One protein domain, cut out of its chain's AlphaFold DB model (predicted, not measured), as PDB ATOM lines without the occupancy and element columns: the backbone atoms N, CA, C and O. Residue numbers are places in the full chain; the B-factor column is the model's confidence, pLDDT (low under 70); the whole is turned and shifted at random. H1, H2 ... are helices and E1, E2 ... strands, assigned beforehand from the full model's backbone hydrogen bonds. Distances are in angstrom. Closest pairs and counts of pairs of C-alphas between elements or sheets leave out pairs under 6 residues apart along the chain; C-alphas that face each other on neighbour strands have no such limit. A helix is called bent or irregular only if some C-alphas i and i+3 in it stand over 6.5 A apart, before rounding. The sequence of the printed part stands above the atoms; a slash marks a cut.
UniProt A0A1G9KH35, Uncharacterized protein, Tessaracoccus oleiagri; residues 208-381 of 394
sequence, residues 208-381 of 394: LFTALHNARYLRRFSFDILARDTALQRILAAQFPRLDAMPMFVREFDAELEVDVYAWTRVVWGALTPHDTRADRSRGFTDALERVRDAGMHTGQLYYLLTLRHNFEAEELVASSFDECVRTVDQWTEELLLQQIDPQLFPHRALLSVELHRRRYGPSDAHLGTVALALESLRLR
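AT A GLANCE: This is residues 208 to 381 of the 394 residues of an uncharacterized protein of Tessaracoccus oleiagri (UniProt A0A1G9KH35). This is an elongated, mostly helical body: H1, H2 and H3 cluster at one end next to the strand hairpin E1 and E2, H5, H6 and H7 run side by side in alternating directions in the middle, and H10 and H11 make a helical hairpin at the other end. The short helices H8 and H9 sit between H6 and H10. The printed part has 174 residues with eleven named helices and two named strands, in the order H1 H2 H3 E1 E2 H4 H5 H6 H7 H8 H9 H10 H11; the two strands form an antiparallel sheet. It is compact, with a radius of gyration of the C-alphas of 17.5 A and spans of 52 by 32 by 30 A.

HOW THE PARTS SIT: H1, residues 208 to 214, only just touches H2, residues 223 to 226, with 3 pairs of C-alphas within 8 A, the closest being Ala 211 and Leu 226 at 5.9 A. H3, residues 230 to 245, touches H2 with residues 233 to 240 alone; the closest C-alphas are Phe 223 and Leu 236, 5.7 A. E1, residues 249 to 254, and E2, residues 259 to 264, are an antiparallel hairpin at 145 degrees; N 250 and O 263, at 2.9 A, are within hydrogen-bond range. H4, residues 266 to 269, touches no helix. H5, residues 278 to 294, and H6, residues 298 to 308, are a helical hairpin at a shallow tilt of 18 degrees, with the C-alphas of Leu 289 and Tyr 304 closest at 5.6 A. H6 and H7, residues 311 to 320, are another, at 15 degrees, with the C-alphas of Leu 305 and Ala 314 closest at 5.6 A. H10, residues 347 to 361, touches H8, residues 322 to 328, at Val 326 and Leu 352, whose C-alphas are 6.5 A apart. It touches H9, residues 331 to 337, at Leu 337 and Ser 353, 5.5 A between C-alphas. H10 and H11, residues 365 to 381, are a hairpin at 23 degrees, with the C-alphas of Pro 347 and Ala 374 closest at 4.2 A. Each O i to N i+4 pair is within hydrogen-bond range in H1, H5, H6, H7, H9 and H10, against 7 of 12 in H3, 2 of 3 in H8 and 11 of 13 in H11; H2 and H4 are too short for one.

IN THESE COORDINATES: H1 begins at C-alpha 208 (16.967, 22.666, 9.007). H3, 25.2 A long, has a kink of 36 degrees near residue 238 and is irregular, C-alphas 238 and 241 being 7.2 A apart. E1 is 14.6 A and E2 16.5 A long; H5 is 24.5 A, H10 20.8 A. H11, 25.5 A, is only just irregular, C-alphas 366 and 369 being 6.7 A apart, and ends at C-alpha 381 (57.288, 36.271, -13.238).

THE WHOLE: The two C-alphas farthest apart, those of Ala 231 and Asp 365, are 54.4 A apart. The printed part has no cut and no long link. The mean pLDDT of the printed part is 90.1, and no printed residue is under 70.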
ATOM      1  N   LEU A 208      15.653  22.719   8.366       87.69
ATOM      2  CA  LEU A 208      16.967  22.666   9.007       87.69
ATOM      3  C   LEU A 208      17.652  21.313   8.773       87.69
ATOM      4  O   LEU A 208      18.835  21.282   8.448       87.69
ATOM      5  N   PHE A 209      16.927  20.197   8.882       86.50
ATOM      6  CA  PHE A 209      17.491  18.867   8.630       86.50
ATOM      7  C   PHE A 209      17.997  18.743   7.186       86.50
ATOM      8  O   PHE A 209      19.120  18.290   6.964       86.50
ATOM      9  N   THR A 210      17.205  19.186   6.203       85.88
ATOM     10  CA  THR A 210      17.607  19.198   4.788       85.88
ATOM     11  C   THR A 210      18.774  20.152   4.534       85.88
ATOM     12  O   THR A 210      19.704  19.796   3.813       85.88
ATOM     13  N   ALA A 211      18.774  21.341   5.140       88.88
ATOM     14  CA  ALA A 211      19.880  22.286   5.017       88.88
ATOM     15  C   ALA A 211      21.192  21.692   5.551       88.88
ATOM     16  O   ALA A 211      22.203  21.723   4.852       88.88
ATOM     17  N   LEU A 212      21.160  21.060   6.729       89.31
ATOM     18  CA  LEU A 212      22.317  20.372   7.307       89.31
ATOM     19  C   LEU A 212      22.753  19.158   6.474       89.31
ATOM     20  O   LEU A 212      23.951  18.889   6.395       89.31
ATOM     21  N   HIS A 213      21.831  18.464   5.790       85.44
ATOM     22  CA  HIS A 213      22.221  17.453   4.797       85.44
ATOM     23  C   HIS A 213      23.103  18.045   3.715       85.44
ATOM     24  O   HIS A 213      24.190  17.556   3.414       85.44
ATOM     25  N   ASN A 214      22.588  19.116   3.119       83.44
ATOM     26  CA  ASN A 214      23.182  19.773   1.977       83.44
ATOM     27  C   ASN A 214      24.467  20.501   2.385       83.44
ATOM     28  O   ASN A 214      25.223  20.921   1.512       83.44
ATOM     29  N   ALA A 215      24.696  20.646   3.692       88.69
ATOM     30  CA  ALA A 215      25.901  21.152   4.320       88.69
ATOM     31  C   ALA A 215      26.908  20.055   4.698       88.69
ATOM     32  O   ALA A 215      27.945  20.374   5.266       88.69
ATOM     33  N   ARG A 216      26.673  18.769   4.391       89.69
ATOM     34  CA  ARG A 216      27.606  17.691   4.785       89.69
ATOM     35  C   ARG A 216      29.009  17.828   4.185       89.69
ATOM     36  O   ARG A 216      29.953  17.261   4.718       89.69
ATOM     37  N   TYR A 217      29.140  18.569   3.083       92.12
ATOM     38  CA  TYR A 217      30.422  18.924   2.468       92.12
ATOM     39  C   TYR A 217      30.860  20.358   2.778       92.12
ATOM     40  O   TYR A 217      31.965  20.743   2.402       92.12
ATOM     41  N   LEU A 218      30.030  21.137   3.479       92.75
ATOM     42  CA  LEU A 218      30.379  22.445   4.019       92.75
ATOM     43  C   LEU A 218      30.986  22.255   5.406       92.75
ATOM     44  O   LEU A 218      30.305  21.837   6.337       92.75
ATOM     45  N   ARG A 219      32.278  22.544   5.554       89.19
ATOM     46  CA  ARG A 219      32.972  22.404   6.839       89.19
ATOM     47  C   ARG A 219      32.431  23.407   7.860       89.19
ATOM     48  O   ARG A 219      32.216  23.039   9.011       89.19
ATOM     49  N   ARG A 220      32.230  24.649   7.409       91.31
ATOM     50  CA  ARG A 220      31.632  25.770   8.140       91.31
ATOM     51  C   ARG A 220      30.456  26.301   7.334       91.31
ATOM     52  O   ARG A 220      30.504  26.270   6.104       91.31
ATOM     53  N   PHE A 221      29.414  26.760   8.010       92.44
ATOM     54  CA  PHE A 221      28.217  27.283   7.364       92.44
ATOM     55  C   PHE A 221      27.449  28.245   8.283       92.44
ATOM     56  O   PHE A 221      27.361  28.045   9.495       92.44
ATOM     57  N   SER A 222      26.859  29.276   7.684       91.25
ATOM     58  CA  SER A 222      25.820  30.134   8.262       91.25
ATOM     59  C   SER A 222      24.473  29.786   7.629       91.25
ATOM     60  O   SER A 222      24.413  29.052   6.638       91.25
ATOM     61  N   PHE A 223      23.374  30.319   8.162       88.31
ATOM     62  CA  PHE A 223      22.077  30.143   7.511       88.31
ATOM     63  C   PHE A 223      22.045  30.798   6.120       88.31
ATOM     64  O   PHE A 223      21.385  30.255   5.241       88.31
ATOM     65  N   ASP A 224      22.801  31.879   5.893       87.00
ATOM     66  CA  ASP A 224      22.908  32.549   4.589       87.00
ATOM     67  C   ASP A 224      23.541  31.649   3.529       87.00
ATOM     68  O   ASP A 224      23.023  31.534   2.426       87.00
ATOM     69  N   ILE A 225      24.607  30.929   3.889       89.19
ATOM     70  CA  ILE A 225      25.284  29.983   2.983       89.19
ATOM     71  C   ILE A 225      24.384  28.781   2.656       89.19
ATOM     72  O   ILE A 225      24.498  28.163   1.593       89.19
ATOM     73  N   LEU A 226      23.512  28.394   3.590       88.25
ATOM     74  CA  LEU A 226      22.615  27.253   3.407       88.25
ATOM     75  C   LEU A 226      21.312  27.614   2.690       88.25
ATOM     76  O   LEU A 226      20.699  26.738   2.069       88.25
ATOM     77  N   ALA A 227      20.873  28.864   2.788       86.25
ATOM     78  CA  ALA A 227      19.648  29.336   2.174       86.25
ATOM     79  C   ALA A 227      19.849  29.593   0.674       86.25
ATOM     80  O   ALA A 227      20.801  30.237   0.254       86.25
ATOM     81  N   ARG A 228      18.923  29.096  -0.150       74.31
ATOM     82  CA  ARG A 228      18.907  29.344  -1.605       74.31
ATOM     83  C   ARG A 228      18.002  30.510  -2.000       74.31
ATOM     84  O   ARG A 228      18.040  30.960  -3.138       74.31
ATOM     85  N   ASP A 229      17.166  30.953  -1.069       85.06
ATOM     86  CA  ASP A 229      16.211  32.038  -1.231       85.06
ATOM     87  C   ASP A 229      15.882  32.664   0.136       85.06
ATOM     88  O   ASP A 229      16.154  32.090   1.197       85.06
ATOM     89  N   THR A 230      15.271  33.848   0.106       84.69
ATOM     90  CA  THR A 230      14.926  34.640   1.296       84.69
ATOM     91  C   THR A 230      13.901  33.948   2.201       84.69
ATOM     92  O   THR A 230      13.909  34.139   3.420       84.69
ATOM     93  N   ALA A 231      13.008  33.125   1.641       84.19
ATOM     94  CA  ALA A 231      12.007  32.419   2.434       84.19
ATOM     95  C   ALA A 231      12.667  31.326   3.287       84.19
ATOM     96  O   ALA A 231      12.393  31.233   4.488       84.19
ATOM     97  N   LEU A 232      13.585  30.556   2.698       86.19
ATOM     98  CA  LEU A 232      14.397  29.571   3.402       86.19
ATOM     99  C   LEU A 232      15.345  30.234   4.403       86.19
ATOM    100  O   LEU A 232      15.490  29.721   5.508       86.19
ATOM    101  N   GLN A 233      15.925  31.387   4.068       88.31
ATOM    102  CA  GLN A 233      16.775  32.156   4.982       88.31
ATOM    103  C   GLN A 233      16.031  32.505   6.276       88.31
ATOM    104  O   GLN A 233      16.523  32.208   7.363       88.31
ATOM    105  N   ARG A 234      14.803  33.033   6.175       86.38
ATOM    106  CA  ARG A 234      13.960  33.338   7.342       86.38
ATOM    107  C   ARG A 234      13.646  32.090   8.171       86.38
ATOM    108  O   ARG A 234      13.709  32.142   9.397       86.38
ATOM    109  N   ILE A 235      13.330  30.969   7.513       88.75
ATOM    110  CA  ILE A 235      13.092  29.692   8.203       88.75
ATOM    111  C   ILE A 235      14.352  29.273   8.960       88.75
ATOM    112  O   ILE A 235      14.277  29.003  10.153       88.75
ATOM    113  N   LEU A 236      15.505  29.223   8.293       90.75
ATOM    114  CA  LEU A 236      16.751  28.752   8.890       90.75
ATOM    115  C   LEU A 236      17.247  29.672  10.004       90.75
ATOM    116  O   LEU A 236      17.671  29.158  11.036       90.75
ATOM    117  N   ALA A 237      17.126  30.992   9.853       88.62
ATOM    118  CA  ALA A 237      17.501  31.965  10.877       88.62
ATOM    119  C   ALA A 237      16.773  31.711  12.211       88.62
ATOM    120  O   ALA A 237      17.397  31.745  13.269       88.62
ATOM    121  N   ALA A 238      15.482  31.358  12.171       86.12
ATOM    122  CA  ALA A 238      14.714  31.021  13.373       86.12
ATOM    123  C   ALA A 238      15.163  29.704  14.040       86.12
ATOM    124  O   ALA A 238      14.991  29.524  15.246       86.12
ATOM    125  N   GLN A 239      15.738  28.771  13.275       89.88
ATOM    126  CA  GLN A 239      16.155  27.457  13.779       89.88
ATOM    127  C   GLN A 239      17.627  27.424  14.203       89.88
ATOM    128  O   GLN A 239      17.991  26.646  15.077       89.88
ATOM    129  N   PHE A 240      18.487  28.229  13.579       89.56
ATOM    130  CA  PHE A 240      19.943  28.149  13.721       89.56
ATOM    131  C   PHE A 240      20.465  28.248  15.161       89.56
ATOM    132  O   PHE A 240      21.326  27.445  15.521       89.56
ATOM    133  N   PRO A 241      19.917  29.112  16.039       89.44
ATOM    134  CA  PRO A 241      20.354  29.177  17.436       89.44
ATOM    135  C   PRO A 241      20.215  27.853  18.208       89.44
ATOM    136  O   PRO A 241      20.846  27.664  19.246       89.44
ATOM    137  N   ARG A 242      19.396  26.911  17.720       91.81
ATOM    138  CA  ARG A 242      19.234  25.571  18.307       91.81
ATOM    139  C   ARG A 242      20.516  24.738  18.221       91.81
ATOM    140  O   ARG A 242      20.743  23.880  19.078       91.81
ATOM    141  N   LEU A 243      21.375  25.010  17.234       92.81
ATOM    142  CA  LEU A 243      22.631  24.286  17.020       92.81
ATOM    143  C   LEU A 243      23.616  24.463  18.186       92.81
ATOM    144  O   LEU A 243      24.404  23.555  18.447       92.81
ATOM    145  N   ASP A 244      23.515  25.546  18.967       91.31
ATOM    146  CA  ASP A 244      24.340  25.771  20.168       91.31
ATOM    147  C   ASP A 244      24.211  24.631  21.191       91.31
ATOM    148  O   ASP A 244      25.186  24.234  21.844       91.31
ATOM    149  N   ALA A 245      23.009  24.061  21.309       91.75
ATOM    150  CA  ALA A 245      22.739  22.946  22.209       91.75
ATOM    151  C   ALA A 245      23.274  21.609  21.671       91.75
ATOM    152  O   ALA A 245      23.418  20.656  22.436       91.75
ATOM    153  N   MET A 246      23.604  21.512  20.383       92.00
ATOM    154  CA  MET A 246      24.006  20.258  19.758       92.00
ATOM    155  C   MET A 246      25.519  20.026  19.912       92.00
ATOM    156  O   MET A 246      26.323  20.897  19.580       92.00
ATOM    157  N   PRO A 247      25.952  18.860  20.427       91.00
ATOM    158  CA  PRO A 247      27.372  18.569  20.621       91.00
ATOM    159  C   PRO A 247      28.125  18.355  19.299       91.00
ATOM    160  O   PRO A 247      29.330  18.533  19.257       91.00
ATOM    161  N   MET A 248      27.432  18.042  18.198       91.94
ATOM    162  CA  MET A 248      28.048  17.810  16.882       91.94
ATOM    163  C   MET A 248      28.545  19.076  16.160       91.94
ATOM    164  O   MET A 248      29.168  18.954  15.103       91.94
ATOM    165  N   PHE A 249      28.281  20.261  16.721       93.38
ATOM    166  CA  PHE A 249      28.667  21.548  16.146       93.38
ATOM    167  C   PHE A 249      29.506  22.383  17.111       93.38
ATOM    168  O   PHE A 249      29.281  22.385  18.327       93.38
ATOM    169  N   VAL A 250      30.433  23.143  16.532       91.75
ATOM    170  CA  VAL A 250      31.181  24.215  17.189       91.75
ATOM    171  C   VAL A 250      30.696  25.536  16.611       91.75
ATOM    172  O   VAL A 250      30.604  25.673  15.394       91.75
ATOM    173  N   ARG A 251      30.363  26.495  17.478       93.06
ATOM    174  CA  ARG A 251      30.097  27.871  17.059       93.06
ATOM    175  C   ARG A 251      31.422  28.611  16.956       93.06
ATOM    176  O   ARG A 251      32.227  28.561  17.885       93.06
ATOM    177  N   GLU A 252      31.629  29.281  15.838       90.75
ATOM    178  CA  GLU A 252      32.833  30.046  15.534       90.75
ATOM    179  C   GLU A 252      32.421  31.408  14.976       90.75
ATOM    180  O   GLU A 252      31.375  31.529  14.345       90.75
ATOM    181  N   PHE A 253      33.252  32.427  15.169       89.88
ATOM    182  CA  PHE A 253      33.070  33.703  14.485       89.88
ATOM    183  C   PHE A 253      33.816  33.661  13.152       89.88
ATOM    184  O   PHE A 253      34.995  33.294  13.111       89.88
ATOM    185  N   ASP A 254      33.138  33.992  12.060       88.31
ATOM    186  CA  ASP A 254      33.785  34.173  10.769       88.31
ATOM    187  C   ASP A 254      34.136  35.646  10.564       88.31
ATOM    188  O   ASP A 254      33.258  36.501  10.501       88.31
ATOM    189  N   ALA A 255      35.434  35.935  10.492       86.69
ATOM    190  CA  ALA A 255      35.932  37.298  10.369       86.69
ATOM    191  C   ALA A 255      35.778  37.882   8.954       86.69
ATOM    192  O   ALA A 255      35.838  39.098   8.821       86.69
ATOM    193  N   GLU A 256      35.601  37.052   7.917       87.19
ATOM    194  CA  GLU A 256      35.390  37.523   6.537       87.19
ATOM    195  C   GLU A 256      33.952  38.014   6.363       87.19
ATOM    196  O   GLU A 256      33.704  39.032   5.723       87.19
ATOM    197  N   LEU A 257      33.007  37.306   6.983       86.12
ATOM    198  CA  LEU A 257      31.582  37.627   6.918       86.12
ATOM    199  C   LEU A 257      31.083  38.488   8.085       86.12
ATOM    200  O   LEU A 257      29.962  38.980   8.031       86.12
ATOM    201  N   GLU A 258      31.878  38.635   9.146       89.62
ATOM    202  CA  GLU A 258      31.497  39.273  10.414       89.62
ATOM    203  C   GLU A 258      30.237  38.665  11.065       89.62
ATOM    204  O   GLU A 258      29.451  39.350  11.723       89.62
ATOM    205  N   VAL A 259      30.045  37.349  10.914       89.94
ATOM    206  CA  VAL A 259      28.890  36.614  11.462       89.94
ATOM    207  C   VAL A 259      29.310  35.368  12.233       89.94
ATOM    208  O   VAL A 259      30.372  34.783  12.013       89.94
ATOM    209  N   ASP A 260      28.431  34.915  13.124       90.44
ATOM    210  CA  ASP A 260      28.541  33.585  13.712       90.44
ATOM    211  C   ASP A 260      28.266  32.503  12.663       90.44
ATOM    212  O   ASP A 260      27.235  32.498  11.982       90.44
ATOM    213  N   VAL A 261      29.170  31.532  12.586       92.31
ATOM    214  CA  VAL A 261      29.036  30.331  11.767       92.31
ATOM    215  C   VAL A 261      29.092  29.088  12.646       92.31
ATOM    216  O   VAL A 261      29.593  29.101  13.773       92.31
ATOM    217  N   TYR A 262      28.600  27.980  12.108       93.88
ATOM    218  CA  TYR A 262      28.733  26.672  12.728       93.88
ATOM    219  C   TYR A 262      29.677  25.800  11.916       93.88
ATOM    220  O   TYR A 262      29.601  25.754  10.689       93.88
ATOM    221  N   ALA A 263      30.550  25.090  12.617       92.50
ATOM    222  CA  ALA A 263      31.429  24.078  12.062       92.50
ATOM    223  C   ALA A 263      31.015  22.692  12.557       92.50
ATOM    224  O   ALA A 263      30.640  22.523  13.722       92.50
ATOM    225  N   TRP A 264      31.139  21.675  11.707       93.19
ATOM    226  CA  TRP A 264      31.114  20.290  12.181       93.19
ATOM    227  C   TRP A 264      32.296  20.047  13.126       93.19
ATOM    228  O   TRP A 264      33.418  20.477  12.843       93.19
ATOM    229  N   THR A 265      32.098  19.305  14.219       91.44
ATOM    230  CA  THR A 265      33.252  18.860  15.018       91.44
ATOM    231  C   THR A 265      34.160  17.955  14.186       91.44
ATOM    232  O   THR A 265      33.696  17.242  13.295       91.44
ATOM    233  N   ARG A 266      35.464  17.926  14.502       87.94
ATOM    234  CA  ARG A 266      36.459  17.094  13.789       87.94
ATOM    235  C   ARG A 266      36.012  15.641  13.621       87.94
ATOM    236  O   ARG A 266      36.166  15.060  12.549       87.94
ATOM    237  N   VAL A 267      35.438  15.069  14.678       88.75
ATOM    238  CA  VAL A 267      34.997  13.670  14.693       88.75
ATOM    239  C   VAL A 267      33.775  13.454  13.805       88.75
ATOM    240  O   VAL A 267      33.711  12.450  13.098       88.75
ATOM    241  N   VAL A 268      32.820  14.388  13.804       91.06
ATOM    242  CA  VAL A 268      31.629  14.289  12.951       91.06
ATOM    243  C   VAL A 268      31.987  14.542  11.495       91.06
ATOM    244  O   VAL A 268      31.557  13.775  10.642       91.06
ATOM    245  N   TRP A 269      32.849  15.522  11.212       90.44
ATOM    246  CA  TRP A 269      33.350  15.794   9.865       90.44
ATOM    247  C   TRP A 269      33.942  14.543   9.204       90.44
ATOM    248  O   TRP A 269      33.569  14.189   8.086       90.44
ATOM    249  N   GLY A 270      34.783  13.797   9.931       87.19
ATOM    250  CA  GLY A 270      35.332  12.524   9.451       87.19
ATOM    251  C   GLY A 270      34.294  11.407   9.254       87.19
ATOM    252  O   GLY A 270      34.568  10.433   8.555       87.19
ATOM    253  N   ALA A 271      33.104  11.537   9.845       87.75
ATOM    254  CA  ALA A 271      32.026  10.553   9.805       87.75
ATOM    255  C   ALA A 271      30.869  10.914   8.854       87.75
ATOM    256  O   ALA A 271      29.951  10.105   8.718       87.75
ATOM    257  N   LEU A 272      30.895  12.077   8.190       86.25
ATOM    258  CA  LEU A 272      29.826  12.515   7.278       86.25
ATOM    259  C   LEU A 272      29.818  11.766   5.942       86.25
ATOM    260  O   LEU A 272      28.754  11.543   5.372       86.25
ATOM    261  N   THR A 273      30.993  11.366   5.449       78.44
ATOM    262  CA  THR A 273      31.165  10.804   4.098       78.44
ATOM    263  C   THR A 273      31.781   9.387   4.057       78.44
ATOM    264  O   THR A 273      32.554   9.103   3.134       78.44
ATOM    265  N   PRO A 274      31.542   8.480   5.033       74.19
ATOM    266  CA  PRO A 274      32.265   7.208   5.130       74.19
ATOM    267  C   PRO A 274      31.905   6.231   4.005       74.19
ATOM    268  O   PRO A 274      32.698   5.347   3.692       74.19
ATOM    269  N   HIS A 275      30.730   6.393   3.393       77.38
ATOM    270  CA  HIS A 275      30.239   5.544   2.304       77.38
ATOM    271  C   HIS A 275      30.323   6.211   0.928       77.38
ATOM    272  O   HIS A 275      30.071   5.557  -0.080       77.38
ATOM    273  N   ASP A 276      30.708   7.486   0.877       84.81
ATOM    274  CA  ASP A 276      30.806   8.217  -0.377       84.81
ATOM    275  C   ASP A 276      31.945   7.658  -1.230       84.81
ATOM    276  O   ASP A 276      33.051   7.374  -0.743       84.81
ATOM    277  N   THR A 277      31.721   7.561  -2.538       89.94
ATOM    278  CA  THR A 277      32.825   7.296  -3.457       89.94
ATOM    279  C   THR A 277      33.749   8.515  -3.533       89.94
ATOM    280  O   THR A 277      33.412   9.632  -3.131       89.94
ATOM    281  N   ARG A 278      34.952   8.334  -4.090       88.75
ATOM    282  CA  ARG A 278      35.845   9.471  -4.368       88.75
ATOM    283  C   ARG A 278      35.183  10.498  -5.295       88.75
ATOM    284  O   ARG A 278      35.399  11.691  -5.105       88.75
ATOM    285  N   ALA A 279      34.392  10.040  -6.267       90.94
ATOM    286  CA  ALA A 279      33.676  10.911  -7.193       90.94
ATOM    287  C   ALA A 279      32.581  11.716  -6.477       90.94
ATOM    288  O   ALA A 279      32.476  12.918  -6.701       90.94
ATOM    289  N   ASP A 280      31.832  11.090  -5.564       90.94
ATOM    290  CA  ASP A 280      30.806  11.776  -4.763       90.94
ATOM    291  C   ASP A 280      31.411  12.857  -3.878       90.94
ATOM    292  O   ASP A 280      30.941  13.992  -3.894       90.94
ATOM    293  N   ARG A 281      32.508  12.539  -3.177       90.00
ATOM    294  CA  ARG A 281      33.227  13.530  -2.368       90.00
ATOM    295  C   ARG A 281      33.760  14.681  -3.209       90.00
ATOM    296  O   ARG A 281      33.661  15.825  -2.788       90.00
ATOM    297  N   SER A 282      34.313  14.385  -4.387       92.44
ATOM    298  CA  SER A 282      34.814  15.425  -5.288       92.44
ATOM    299  C   SER A 282      33.689  16.359  -5.727       92.44
ATOM    300  O   SER A 282      33.853  17.563  -5.606       92.44
ATOM    301  N   ARG A 283      32.544  15.817  -6.163       93.88
ATOM    302  CA  ARG A 283      31.366  16.622  -6.525       93.88
ATOM    303  C   ARG A 283      30.874  17.457  -5.350       93.88
ATOM    304  O   ARG A 283      30.719  18.659  -5.482       93.88
ATOM    305  N   GLY A 284      30.724  16.838  -4.181       92.69
ATOM    306  CA  GLY A 284      30.290  17.527  -2.970       92.69
ATOM    307  C   GLY A 284      31.204  18.683  -2.558       92.69
ATOM    308  O   GLY A 284      30.716  19.738  -2.160       92.69
ATOM    309  N   PHE A 285      32.524  18.516  -2.672       95.12
ATOM    310  CA  PHE A 285      33.483  19.592  -2.414       95.12
ATOM    311  C   PHE A 285      33.512  20.657  -3.514       95.12
ATOM    312  O   PHE A 285      33.751  21.817  -3.193       95.12
ATOM    313  N   THR A 286      33.241  20.308  -4.775       96.06
ATOM    314  CA  THR A 286      33.040  21.296  -5.847       96.06
ATOM    315  C   THR A 286      31.799  22.147  -5.576       96.06
ATOM    316  O   THR A 286      31.903  23.368  -5.565       96.06
ATOM    317  N   ASP A 287      30.663  21.532  -5.238       93.81
ATOM    318  CA  ASP A 287      29.438  22.260  -4.881       93.81
ATOM    319  C   ASP A 287      29.655  23.149  -3.642       93.81
ATOM    320  O   ASP A 287      29.125  24.256  -3.540       93.81
ATOM    321  N   ALA A 288      30.436  22.669  -2.667       94.62
ATOM    322  CA  ALA A 288      30.797  23.446  -1.486       94.62
ATOM    323  C   ALA A 288      31.683  24.650  -1.839       94.62
ATOM    324  O   ALA A 288      31.448  25.734  -1.310       94.62
ATOM    325  N   LEU A 289      32.654  24.473  -2.747       96.06
ATOM    326  CA  LEU A 289      33.507  25.543  -3.271       96.06
ATOM    327  C   LEU A 289      32.679  26.641  -3.949       96.06
ATOM    328  O   LEU A 289      32.924  27.816  -3.698       96.06
ATOM    329  N   GLU A 290      31.694  26.278  -4.767       94.94
ATOM    330  CA  GLU A 290      30.797  27.246  -5.411       94.94
ATOM    331  C   GLU A 290      30.025  28.070  -4.375       94.94
ATOM    332  O   GLU A 290      30.050  29.296  -4.420       94.94
ATOM    333  N   ARG A 291      29.451  27.430  -3.350       92.75
ATOM    334  CA  ARG A 291      28.710  28.155  -2.304       92.75
ATOM    335  C   ARG A 291      29.573  29.125  -1.504       92.75
ATOM    336  O   ARG A 291      29.121  30.220  -1.190       92.75
ATOM    337  N   VAL A 292      30.801  28.738  -1.150       93.38
ATOM    338  CA  VAL A 292      31.704  29.650  -0.424       93.38
ATOM    339  C   VAL A 292      32.256  30.759  -1.325       93.38
ATOM    340  O   VAL A 292      32.601  31.822  -0.816       93.38
ATOM    341  N   ARG A 293      32.316  30.546  -2.649       93.44
ATOM    342  CA  ARG A 293      32.595  31.612  -3.627       93.44
ATOM    343  C   ARG A 293      31.465  32.622  -3.668       93.44
ATOM    344  O   ARG A 293      31.730  33.807  -3.507       93.44
ATOM    345  N   ASP A 294      30.234  32.148  -3.813       91.75
ATOM    346  CA  ASP A 294      29.050  33.006  -3.871       91.75
ATOM    347  C   ASP A 294      28.872  33.814  -2.578       91.75
ATOM    348  O   ASP A 294      28.460  34.970  -2.614       91.75
ATOM    349  N   ALA A 295      29.243  33.225  -1.437       89.25
ATOM    350  CA  ALA A 295      29.236  33.893  -0.141       89.25
ATOM    351  C   ALA A 295      30.436  34.832   0.097       89.25
ATOM    352  O   ALA A 295      30.450  35.526   1.106       89.25
ATOM    353  N   GLY A 296      31.449  34.853  -0.777       88.88
ATOM    354  CA  GLY A 296      32.636  35.701  -0.612       88.88
ATOM    355  C   GLY A 296      33.625  35.239   0.468       88.88
ATOM    356  O   GLY A 296      34.418  36.040   0.944       88.88
ATOM    357  N   MET A 297      33.613  33.962   0.860       90.19
ATOM    358  CA  MET A 297      34.495  33.432   1.912       90.19
ATOM    359  C   MET A 297      35.839  32.958   1.343       90.19
ATOM    360  O   MET A 297      35.976  31.792   0.953       90.19
ATOM    361  N   HIS A 298      36.847  33.826   1.282       92.00
ATOM    362  CA  HIS A 298      38.163  33.493   0.727       92.00
ATOM    363  C   HIS A 298      38.857  32.338   1.460       92.00
ATOM    364  O   HIS A 298      39.411  31.440   0.818       92.00
ATOM    365  N   THR A 299      38.778  32.280   2.788       90.38
ATOM    366  CA  THR A 299      39.362  31.180   3.568       90.38
ATOM    367  C   THR A 299      38.667  29.853   3.263       90.38
ATOM    368  O   THR A 299      39.320  28.819   3.085       90.38
ATOM    369  N   GLY A 300      37.337  29.879   3.131       92.31
ATOM    370  CA  GLY A 300      36.554  28.722   2.699       92.31
ATOM    371  C   GLY A 300      36.947  28.263   1.294       92.31
ATOM    372  O   GLY A 300      37.194  27.074   1.078       92.31
ATOM    373  N   GLN A 301      37.066  29.196   0.349       95.19
ATOM    374  CA  GLN A 301      37.503  28.904  -1.018       95.19
ATOM    375  C   GLN A 301      38.885  28.253  -1.035       95.19
ATOM    376  O   GLN A 301      39.068  27.214  -1.674       95.19
ATOM    377  N   LEU A 302      39.840  28.813  -0.288       95.62
ATOM    378  CA  LEU A 302      41.194  28.284  -0.196       95.62
ATOM    379  C   LEU A 302      41.194  26.846   0.334       95.62
ATOM    380  O   LEU A 302      41.823  25.979  -0.272       95.62
ATOM    381  N   TYR A 303      40.436  26.552   1.396       94.38
ATOM    382  CA  TYR A 303      40.281  25.188   1.913       94.38
ATOM    383  C   TYR A 303      39.853  24.194   0.822       94.38
ATOM    384  O   TYR A 303      40.490  23.149   0.640       94.38
ATOM    385  N   TYR A 304      38.787  24.506   0.078       96.31
ATOM    386  CA  TYR A 304      38.263  23.590  -0.938       96.31
ATOM    387  C   TYR A 304      39.170  23.475  -2.157       96.31
ATOM    388  O   TYR A 304      39.365  22.364  -2.646       96.31
ATOM    389  N   LEU A 305      39.791  24.567  -2.605       96.62
ATOM    390  CA  LEU A 305      40.776  24.534  -3.687       96.62
ATOM    391  C   LEU A 305      41.963  23.628  -3.335       96.62
ATOM    392  O   LEU A 305      42.381  22.797  -4.145       96.62
ATOM    393  N   LEU A 306      42.469  23.724  -2.102       94.50
ATOM    394  CA  LEU A 306      43.535  22.852  -1.606       94.50
ATOM    395  C   LEU A 306      43.082  21.391  -1.507       94.50
ATOM    396  O   LEU A 306      43.807  20.489  -1.934       94.50
ATOM    397  N   THR A 307      41.873  21.157  -0.994       93.00
ATOM    398  CA  THR A 307      41.283  19.818  -0.841       93.00
ATOM    399  C   THR A 307      41.087  19.128  -2.194       93.00
ATOM    400  O   THR A 307      41.408  17.948  -2.347       93.00
ATOM    401  N   LEU A 308      40.614  19.876  -3.193       94.75
ATOM    402  CA  LEU A 308      40.398  19.415  -4.566       94.75
ATOM    403  C   LEU A 308      41.684  19.376  -5.407       94.75
ATOM    404  O   LEU A 308      41.668  18.849  -6.515       94.75
ATOM    405  N   ARG A 309      42.812  19.878  -4.880       94.38
ATOM    406  CA  ARG A 309      44.110  19.996  -5.576       94.38
ATOM    407  C   ARG A 309      44.096  20.960  -6.772       94.38
ATOM    408  O   ARG A 309      44.921  20.833  -7.677       94.38
ATOM    409  N   HIS A 310      43.233  21.973  -6.744       95.81
ATOM    410  CA  HIS A 310      43.215  23.080  -7.705       95.81
ATOM    411  C   HIS A 310      44.320  24.094  -7.356       95.81
ATOM    412  O   HIS A 310      44.072  25.213  -6.912       95.81
ATOM    413  N   ASN A 311      45.582  23.669  -7.486       94.38
ATOM    414  CA  ASN A 311      46.726  24.399  -6.929       94.38
ATOM    415  C   ASN A 311      46.968  25.780  -7.557       94.38
ATOM    416  O   ASN A 311      47.441  26.663  -6.846       94.38
ATOM    417  N   PHE A 312      46.668  25.952  -8.849       95.38
ATOM    418  CA  PHE A 312      46.832  27.229  -9.553       95.38
ATOM    419  C   PHE A 312      45.783  28.254  -9.122       95.38
ATOM    420  O   PHE A 312      46.150  29.351  -8.728       95.38
ATOM    421  N   GLU A 313      44.506  27.870  -9.074       97.00
ATOM    422  CA  GLU A 313      43.438  28.729  -8.544       97.00
ATOM    423  C   GLU A 313      43.696  29.103  -7.074       97.00
ATOM    424  O   GLU A 313      43.504  30.248  -6.676       97.00
ATOM    425  N   ALA A 314      44.191  28.160  -6.257       96.56
ATOM    426  CA  ALA A 314      44.582  28.450  -4.876       96.56
ATOM    427  C   ALA A 314      45.730  29.472  -4.797       96.56
ATOM    428  O   ALA A 314      45.759  30.304  -3.897       96.56
ATOM    429  N   GLU A 315      46.699  29.389  -5.710       96.62
ATOM    430  CA  GLU A 315      47.813  30.335  -5.793       96.62
ATOM    431  C   GLU A 315      47.344  31.725  -6.229       96.62
ATOM    432  O   GLU A 315      47.766  32.712  -5.635       96.62
ATOM    433  N   GLU A 316      46.448  31.810  -7.211       96.56
ATOM    434  CA  GLU A 316      45.855  33.073  -7.662       96.56
ATOM    435  C   GLU A 316      45.032  33.747  -6.560       96.56
ATOM    436  O   GLU A 316      45.177  34.949  -6.344       96.56
ATOM    437  N   LEU A 317      44.236  32.972  -5.814       96.56
ATOM    438  CA  LEU A 317      43.466  33.475  -4.675       96.56
ATOM    439  C   LEU A 317      44.377  34.050  -3.582       96.56
ATOM    440  O   LEU A 317      44.145  35.150  -3.085       96.56
ATOM    441  N   VAL A 318      45.449  33.334  -3.224       96.25
ATOM    442  CA  VAL A 318      46.408  33.822  -2.221       96.25
ATOM    443  C   VAL A 318      47.188  35.029  -2.742       96.25
ATOM    444  O   VAL A 318      47.490  35.934  -1.969       96.25
ATOM    445  N   ALA A 319      47.498  35.085  -4.037       95.56
ATOM    446  CA  ALA A 319      48.167  36.232  -4.641       95.56
ATOM    447  C   ALA A 319      47.306  37.505  -4.598       95.56
ATOM    448  O   ALA A 319      47.837  38.586  -4.345       95.56
ATOM    449  N   SER A 320      45.997  37.386  -4.835       94.88
ATOM    450  CA  SER A 320      45.073  38.527  -4.831       94.88
ATOM    451  C   SER A 320      44.638  38.954  -3.428       94.88
ATOM    452  O   SER A 320      44.345  40.130  -3.227       94.88
ATOM    453  N   SER A 321      44.631  38.027  -2.463       93.50
ATOM    454  CA  SER A 321      44.028  38.222  -1.134       93.50
ATOM    455  C   SER A 321      44.988  37.891   0.020       93.50
ATOM    456  O   SER A 321      44.565  37.472   1.096       93.50
ATOM    457  N   PHE A 322      46.300  38.069  -0.187       93.31
ATOM    458  CA  PHE A 322      47.345  37.627   0.748       93.31
ATOM    459  C   PHE A 322      47.137  38.131   2.186       93.31
ATOM    460  O   PHE A 322      47.108  37.335   3.123       93.31
ATOM    461  N   ASP A 323      46.958  39.443   2.364       90.38
ATOM    462  CA  ASP A 323      46.811  40.074   3.686       90.38
ATOM    463  C   ASP A 323      45.539  39.634   4.421       90.38
ATOM    464  O   ASP A 323      45.480  39.640   5.655       90.38
ATOM    465  N   GLU A 324      44.499  39.281   3.671       90.00
ATOM    466  CA  GLU A 324      43.271  38.719   4.218       90.00
ATOM    467  C   GLU A 324      43.509  37.283   4.670       90.00
ATOM    468  O   GLU A 324      43.374  37.014   5.860       90.00
ATOM    469  N   CYS A 325      44.017  36.411   3.788       91.06
ATOM    470  CA  CYS A 325      44.343  35.024   4.126       91.06
ATOM    471  C   CYS A 325      45.265  34.929   5.348       91.06
ATOM    472  O   CYS A 325      45.062  34.103   6.232       91.06
ATOM    473  N   VAL A 326      46.265  35.803   5.452       89.94
ATOM    474  CA  VAL A 326      47.153  35.853   6.617       89.94
ATOM    475  C   VAL A 326      46.376  36.085   7.925       89.94
ATOM    476  O   VAL A 326      46.765  35.555   8.967       89.94
ATOM    477  N   ARG A 327      45.302  36.882   7.907       88.56
ATOM    478  CA  ARG A 327      44.501  37.246   9.089       88.56
ATOM    479  C   ARG A 327      43.364  36.273   9.392       88.56
ATOM    480  O   ARG A 327      43.063  36.097  10.569       88.56
ATOM    481  N   THR A 328      42.735  35.696   8.371       88.94
ATOM    482  CA  THR A 328      41.451  34.985   8.500       88.94
ATOM    483  C   THR A 328      41.555  33.470   8.345       88.94
ATOM    484  O   THR A 328      40.614  32.769   8.717       88.94
ATOM    485  N   VAL A 329      42.696  32.945   7.872       88.75
ATOM    486  CA  VAL A 329      42.898  31.501   7.707       88.75
ATOM    487  C   VAL A 329      42.690  30.762   9.026       88.75
ATOM    488  O   VAL A 329      43.368  30.997  10.024       88.75
ATOM    489  N   ASP A 330      41.751  29.823   9.004       86.38
ATOM    490  CA  ASP A 330      41.473  28.954  10.136       86.38
ATOM    491  C   ASP A 330      42.443  27.762  10.214       86.38
ATOM    492  O   ASP A 330      43.132  27.407   9.253       86.38
ATOM    493  N   GLN A 331      42.414  27.069  11.355       84.94
ATOM    494  CA  GLN A 331      43.309  25.955  11.661       84.94
ATOM    495  C   GLN A 331      43.304  24.822  10.614       84.94
ATOM    496  O   GLN A 331      44.333  24.190  10.390       84.94
ATOM    497  N   TRP A 332      42.170  24.514   9.988       85.44
ATOM    498  CA  TRP A 332      42.086  23.409   9.025       85.44
ATOM    499  C   TRP A 332      42.740  23.775   7.700       85.44
ATOM    500  O   TRP A 332      43.463  22.975   7.107       85.44
ATOM    501  N   THR A 333      42.482  24.996   7.243       89.44
ATOM    502  CA  THR A 333      43.101  25.547   6.039       89.44
ATOM    503  C   THR A 333      44.609  25.702   6.249       89.44
ATOM    504  O   THR A 333      45.391  25.333   5.374       89.44
ATOM    505  N   GLU A 334      45.027  26.131   7.442       89.81
ATOM    506  CA  GLU A 334      46.432  26.169   7.858       89.81
ATOM    507  C   GLU A 334      47.088  24.779   7.788       89.81
ATOM    508  O   GLU A 334      48.142  24.628   7.176       89.81
ATOM    509  N   GLU A 335      46.454  23.734   8.333       88.69
ATOM    510  CA  GLU A 335      46.972  22.356   8.283       88.69
ATOM    511  C   GLU A 335      47.184  21.855   6.839       88.69
ATOM    512  O   GLU A 335      48.142  21.125   6.572       88.69
ATOM    513  N   LEU A 336      46.335  22.266   5.886       89.88
ATOM    514  CA  LEU A 336      46.520  21.965   4.460       89.88
ATOM    515  C   LEU A 336      47.651  22.787   3.823       89.88
ATOM    516  O   LEU A 336      48.379  22.266   2.978       89.88
ATOM    517  N   LEU A 337      47.813  24.052   4.219       89.00
ATOM    518  CA  LEU A 337      48.871  24.948   3.735       89.00
ATOM    519  C   LEU A 337      50.261  24.583   4.267       89.00
ATOM    520  O   LEU A 337      51.258  24.861   3.605       89.00
ATOM    521  N   LEU A 338      50.343  23.960   5.443       84.31
ATOM    522  CA  LEU A 338      51.600  23.489   6.032       84.31
ATOM    523  C   LEU A 338      52.100  22.169   5.416       84.31
ATOM    524  O   LEU A 338      53.192  21.707   5.749       84.31
ATOM    525  N   GLN A 339      51.335  21.554   4.507       85.19
ATOM    526  CA  GLN A 339      51.829  20.441   3.694       85.19
ATOM    527  C   GLN A 339      52.932  20.920   2.735       85.19
ATOM    528  O   GLN A 339      53.053  22.107   2.448       85.19
ATOM    529  N   GLN A 340      53.745  19.997   2.218       79.75
ATOM    530  CA  GLN A 340      54.860  20.337   1.330       79.75
ATOM    531  C   GLN A 340      54.366  21.075   0.068       79.75
ATOM    532  O   GLN A 340      53.595  20.528  -0.721       79.75
ATOM    533  N   ILE A 341      54.829  22.316  -0.118       86.44
ATOM    534  CA  ILE A 341      54.544  23.182  -1.272       86.44
ATOM    535  C   ILE A 341      55.851  23.406  -2.031       86.44
ATOM    536  O   ILE A 341      56.885  23.655  -1.417       86.44
ATOM    537  N   ASP A 342      55.801  23.340  -3.362       90.94
ATOM    538  CA  ASP A 342      56.903  23.788  -4.212       90.94
ATOM    539  C   ASP A 342      56.899  25.332  -4.285       90.94
ATOM    540  O   ASP A 342      55.994  25.904  -4.906       90.94
ATOM    541  N   PRO A 343      57.879  26.024  -3.669       90.75
ATOM    542  CA  PRO A 343      57.914  27.485  -3.632       90.75
ATOM    543  C   PRO A 343      58.198  28.126  -4.994       90.75
ATOM    544  O   PRO A 343      57.935  29.313  -5.170       90.75
ATOM    545  N   GLN A 344      58.722  27.380  -5.969       91.50
ATOM    546  CA  GLN A 344      58.959  27.902  -7.313       91.50
ATOM    547  C   GLN A 344      57.666  27.918  -8.132       91.50
ATOM    548  O   GLN A 344      57.410  28.873  -8.877       91.50
ATOM    549  N   LEU A 345      56.827  26.891  -7.972       91.69
ATOM    550  CA  LEU A 345      55.547  26.777  -8.671       91.69
ATOM    551  C   LEU A 345      54.429  27.588  -8.002       91.69
ATOM    552  O   LEU A 345      53.646  28.219  -8.717       91.69
ATOM    553  N   PHE A 346      54.388  27.642  -6.668       95.12
ATOM    554  CA  PHE A 346      53.327  28.308  -5.896       95.12
ATOM    555  C   PHE A 346      53.908  29.281  -4.849       95.12
ATOM    556  O   PHE A 346      53.834  29.025  -3.640       95.12
ATOM    557  N   PRO A 347      54.566  30.368  -5.296       94.88
ATOM    558  CA  PRO A 347      55.319  31.254  -4.416       94.88
ATOM    559  C   PRO A 347      54.468  32.001  -3.379       94.88
ATOM    560  O   PRO A 347      54.904  32.122  -2.235       94.88
ATOM    561  N   HIS A 348      53.266  32.483  -3.710       95.94
ATOM    562  CA  HIS A 348      52.433  33.212  -2.744       95.94
ATOM    563  C   HIS A 348      51.912  32.276  -1.654       95.94
ATOM    564  O   HIS A 348      51.971  32.614  -0.473       95.94
ATOM    565  N   ARG A 349      51.487  31.060  -2.015       95.25
ATOM    566  CA  ARG A 349      51.120  30.029  -1.034       95.25
ATOM    567  C   ARG A 349      52.288  29.618  -0.147       95.25
ATOM    568  O   ARG A 349      52.086  29.405   1.046       95.25
ATOM    569  N   ALA A 350      53.498  29.520  -0.698       93.69
ATOM    570  CA  ALA A 350      54.693  29.234   0.092       93.69
ATOM    571  C   ALA A 350      54.982  30.356   1.105       93.69
ATOM    572  O   ALA A 350      55.241  30.068   2.271       93.69
ATOM    573  N   LEU A 351      54.865  31.625   0.697       94.75
ATOM    574  CA  LEU A 351      54.997  32.773   1.603       94.75
ATOM    575  C   LEU A 351      53.906  32.787   2.683       94.75
ATOM    576  O   LEU A 351      54.218  33.014   3.851       94.75
ATOM    577  N   LEU A 352      52.656  32.489   2.318       94.62
ATOM    578  CA  LEU A 352      51.545  32.393   3.268       94.62
ATOM    579  C   LEU A 352      51.805  31.286   4.299       94.62
ATOM    580  O   LEU A 352      51.680  31.525   5.495       94.62
ATOM    581  N   SER A 353      52.225  30.101   3.851       93.19
ATOM    582  CA  SER A 353      52.559  28.966   4.722       93.19
ATOM    583  C   SER A 353      53.663  29.318   5.728       93.19
ATOM    584  O   SER A 353      53.528  29.040   6.920       93.19
ATOM    585  N   VAL A 354      54.714  30.018   5.282       92.69
ATOM    586  CA  VAL A 354      55.789  30.507   6.163       92.69
ATOM    587  C   VAL A 354      55.272  31.520   7.186       92.69
ATOM    588  O   VAL A 354      55.633  31.432   8.359       92.69
ATOM    589  N   GLU A 355      54.427  32.469   6.779       92.44
ATOM    590  CA  GLU A 355      53.874  33.476   7.691       92.44
ATOM    591  C   GLU A 355      52.948  32.849   8.743       92.44
ATOM    592  O   GLU A 355      53.055  33.167   9.930       92.44
ATOM    593  N   LEU A 356      52.092  31.908   8.339       90.94
ATOM    594  CA  LEU A 356      51.235  31.157   9.259       90.94
ATOM    595  C   LEU A 356      52.065  30.312  10.233       90.94
ATOM    596  O   LEU A 356      51.839  30.358  11.445       90.94
ATOM    597  N   HIS A 357      53.098  29.621   9.739       90.12
ATOM    598  CA  HIS A 357      54.020  28.880  10.594       90.12
ATOM    599  C   HIS A 357      54.702  29.800  11.613       90.12
ATOM    600  O   HIS A 357      54.756  29.479  12.801       90.12
ATOM    601  N   ARG A 358      55.190  30.965  11.169       89.88
ATOM    602  CA  ARG A 358      55.853  31.953  12.028       89.88
ATOM    603  C   ARG A 358      54.942  32.432  13.153       89.88
ATOM    604  O   ARG A 358      55.405  32.587  14.280       89.88
ATOM    605  N   ARG A 359      53.658  32.653  12.869       87.00
ATOM    606  CA  ARG A 359      52.660  33.056  13.873       87.00
ATOM    607  C   ARG A 359      52.430  31.980  14.924       87.00
ATOM    608  O   ARG A 359      52.318  32.303  16.103       87.00
ATOM    609  N   ARG A 360      52.368  30.715  14.506       85.75
ATOM    610  CA  ARG A 360      52.039  29.597  15.395       85.75
ATOM    611  C   ARG A 360      53.224  29.075  16.201       85.75
ATOM    612  O   ARG A 360      53.057  28.729  17.368       85.75
ATOM    613  N   TYR A 361      54.398  28.996  15.584       88.44
ATOM    614  CA  TYR A 361      55.574  28.325  16.148       88.44
ATOM    615  C   TYR A 361      56.763  29.262  16.383       88.44
ATOM    616  O   TYR A 361      57.755  28.853  16.982       88.44
ATOM    617  N   GLY A 362      56.666  30.520  15.951       87.12
ATOM    618  CA  GLY A 362      57.766  31.475  15.990       87.12
ATOM    619  C   GLY A 362      58.663  31.419  14.744       87.12
ATOM    620  O   GLY A 362      58.455  30.609  13.836       87.12
ATOM    621  N   PRO A 363      59.652  32.324  14.653       85.25
ATOM    622  CA  PRO A 363      60.587  32.364  13.533       85.25
ATOM    623  C   PRO A 363      61.447  31.093  13.472       85.25
ATOM    624  O   PRO A 363      61.844  30.548  14.498       85.25
ATOM    625  N   SER A 364      61.759  30.642  12.255       83.25
ATOM    626  CA  SER A 364      62.608  29.473  12.009       83.25
ATOM    627  C   SER A 364      63.484  29.697  10.779       83.25
ATOM    628  O   SER A 364      62.978  30.035   9.705       83.25
ATOM    629  N   ASP A 365      64.788  29.455  10.930       81.00
ATOM    630  CA  ASP A 365      65.777  29.590   9.854       81.00
ATOM    631  C   ASP A 365      65.518  28.612   8.698       81.00
ATOM    632  O   ASP A 365      65.874  28.890   7.551       81.00
ATOM    633  N   ALA A 366      64.817  27.503   8.967       77.75
ATOM    634  CA  ALA A 366      64.434  26.520   7.955       77.75
ATOM    635  C   ALA A 366      63.544  27.115   6.845       77.75
ATOM    636  O   ALA A 366      63.517  26.589   5.734       77.75
ATOM    637  N   HIS A 367      62.851  28.230   7.107       85.50
ATOM    638  CA  HIS A 367      61.979  28.882   6.127       85.50
ATOM    639  C   HIS A 367      62.680  29.930   5.258       85.50
ATOM    640  O   HIS A 367      62.117  30.333   4.240       85.50
ATOM    641  N   LEU A 368      63.905  30.351   5.596       84.62
ATOM    642  CA  LEU A 368      64.631  31.373   4.830       84.62
ATOM    643  C   LEU A 368      64.881  30.932   3.380       84.62
ATOM    644  O   LEU A 368      64.721  31.729   2.456       84.62
ATOM    645  N   GLY A 369      65.199  29.649   3.169       86.38
ATOM    646  CA  GLY A 369      65.360  29.072   1.831       86.38
ATOM    647  C   GLY A 369      64.059  29.077   1.022       86.38
ATOM    648  O   GLY A 369      64.057  29.482  -0.139       86.38
ATOM    649  N   THR A 370      62.938  28.704   1.646       89.12
ATOM    650  CA  THR A 370      61.602  28.736   1.024       89.12
ATOM    651  C   THR A 370      61.214  30.153   0.609       89.12
ATOM    652  O   THR A 370      60.766  30.361  -0.517       89.12
ATOM    653  N   VAL A 371      61.433  31.138   1.487       91.00
ATOM    654  CA  VAL A 371      61.161  32.554   1.203       91.00
ATOM    655  C   VAL A 371      62.025  33.055   0.048       91.00
ATOM    656  O   VAL A 371      61.504  33.685  -0.869       91.00
ATOM    657  N   ALA A 372      63.326  32.747   0.047       90.69
ATOM    658  CA  ALA A 372      64.228  33.153  -1.027       90.69
ATOM    659  C   ALA A 372      63.787  32.593  -2.391       90.69
ATOM    660  O   ALA A 372      63.703  33.344  -3.363       90.69
ATOM    661  N   LEU A 373      63.441  31.302  -2.452       92.12
ATOM    662  CA  LEU A 373      62.956  30.654  -3.674       92.12
ATOM    663  C   LEU A 373      61.623  31.240  -4.160       92.12
ATOM    664  O   LEU A 373      61.462  31.481  -5.357       92.12
ATOM    665  N   ALA A 374      60.688  31.499  -3.242       92.69
ATOM    666  CA  ALA A 374      59.399  32.090  -3.580       92.69
ATOM    667  C   ALA A 374      59.557  33.515  -4.135       92.69
ATOM    668  O   ALA A 374      59.007  33.839  -5.188       92.69
ATOM    669  N   LEU A 375      60.359  34.358  -3.474       93.44
ATOM    670  CA  LEU A 375      60.624  35.728  -3.922       93.44
ATOM    671  C   LEU A 375      61.338  35.769  -5.277       93.44
ATOM    672  O   LEU A 375      61.010  36.615  -6.108       93.44
ATOM    673  N   GLU A 376      62.278  34.857  -5.521       93.12
ATOM    674  CA  GLU A 376      62.957  34.765  -6.813       93.12
ATOM    675  C   GLU A 376      61.990  34.361  -7.933       93.12
ATOM    676  O   GLU A 376      61.961  35.000  -8.985       93.12
ATOM    677  N   SER A 377      61.109  33.385  -7.687       91.50
ATOM    678  CA  SER A 377      60.051  33.017  -8.640       91.50
ATOM    679  C   SER A 377      59.137  34.204  -8.969       91.50
ATOM    680  O   SER A 377      58.851  34.467 -10.139       91.50
ATOM    681  N   LEU A 378      58.732  34.992  -7.965       92.38
ATOM    682  CA  LEU A 378      57.912  36.192  -8.182       92.38
ATOM    683  C   LEU A 378      58.629  37.264  -9.003       92.38
ATOM    684  O   LEU A 378      58.001  37.907  -9.846       92.38
ATOM    685  N   ARG A 379      59.935  37.457  -8.788       91.50
ATOM    686  CA  ARG A 379      60.746  38.387  -9.589       91.50
ATOM    687  C   ARG A 379      60.797  37.959 -11.048       91.50
ATOM    688  O   ARG A 379      60.542  38.785 -11.920       91.50
ATOM    689  N   LEU A 380      61.060  36.678 -11.303       89.38
ATOM    690  CA  LEU A 380      61.116  36.128 -12.656       89.38
ATOM    691  C   LEU A 380      59.767  36.242 -13.382       89.38
ATOM    692  O   LEU A 380      59.748  36.527 -14.574       89.38
ATOM    693  N   ARG A 381      58.642  36.102 -12.669       86.38
ATOM    694  CA  ARG A 381      57.288  36.271 -13.238       86.38
ATOM    695  C   ARG A 381      56.904  37.727 -13.519       86.38
ATOM    696  O   ARG A 381      56.049  37.968 -14.363       86.38
TER     697      ARG A 381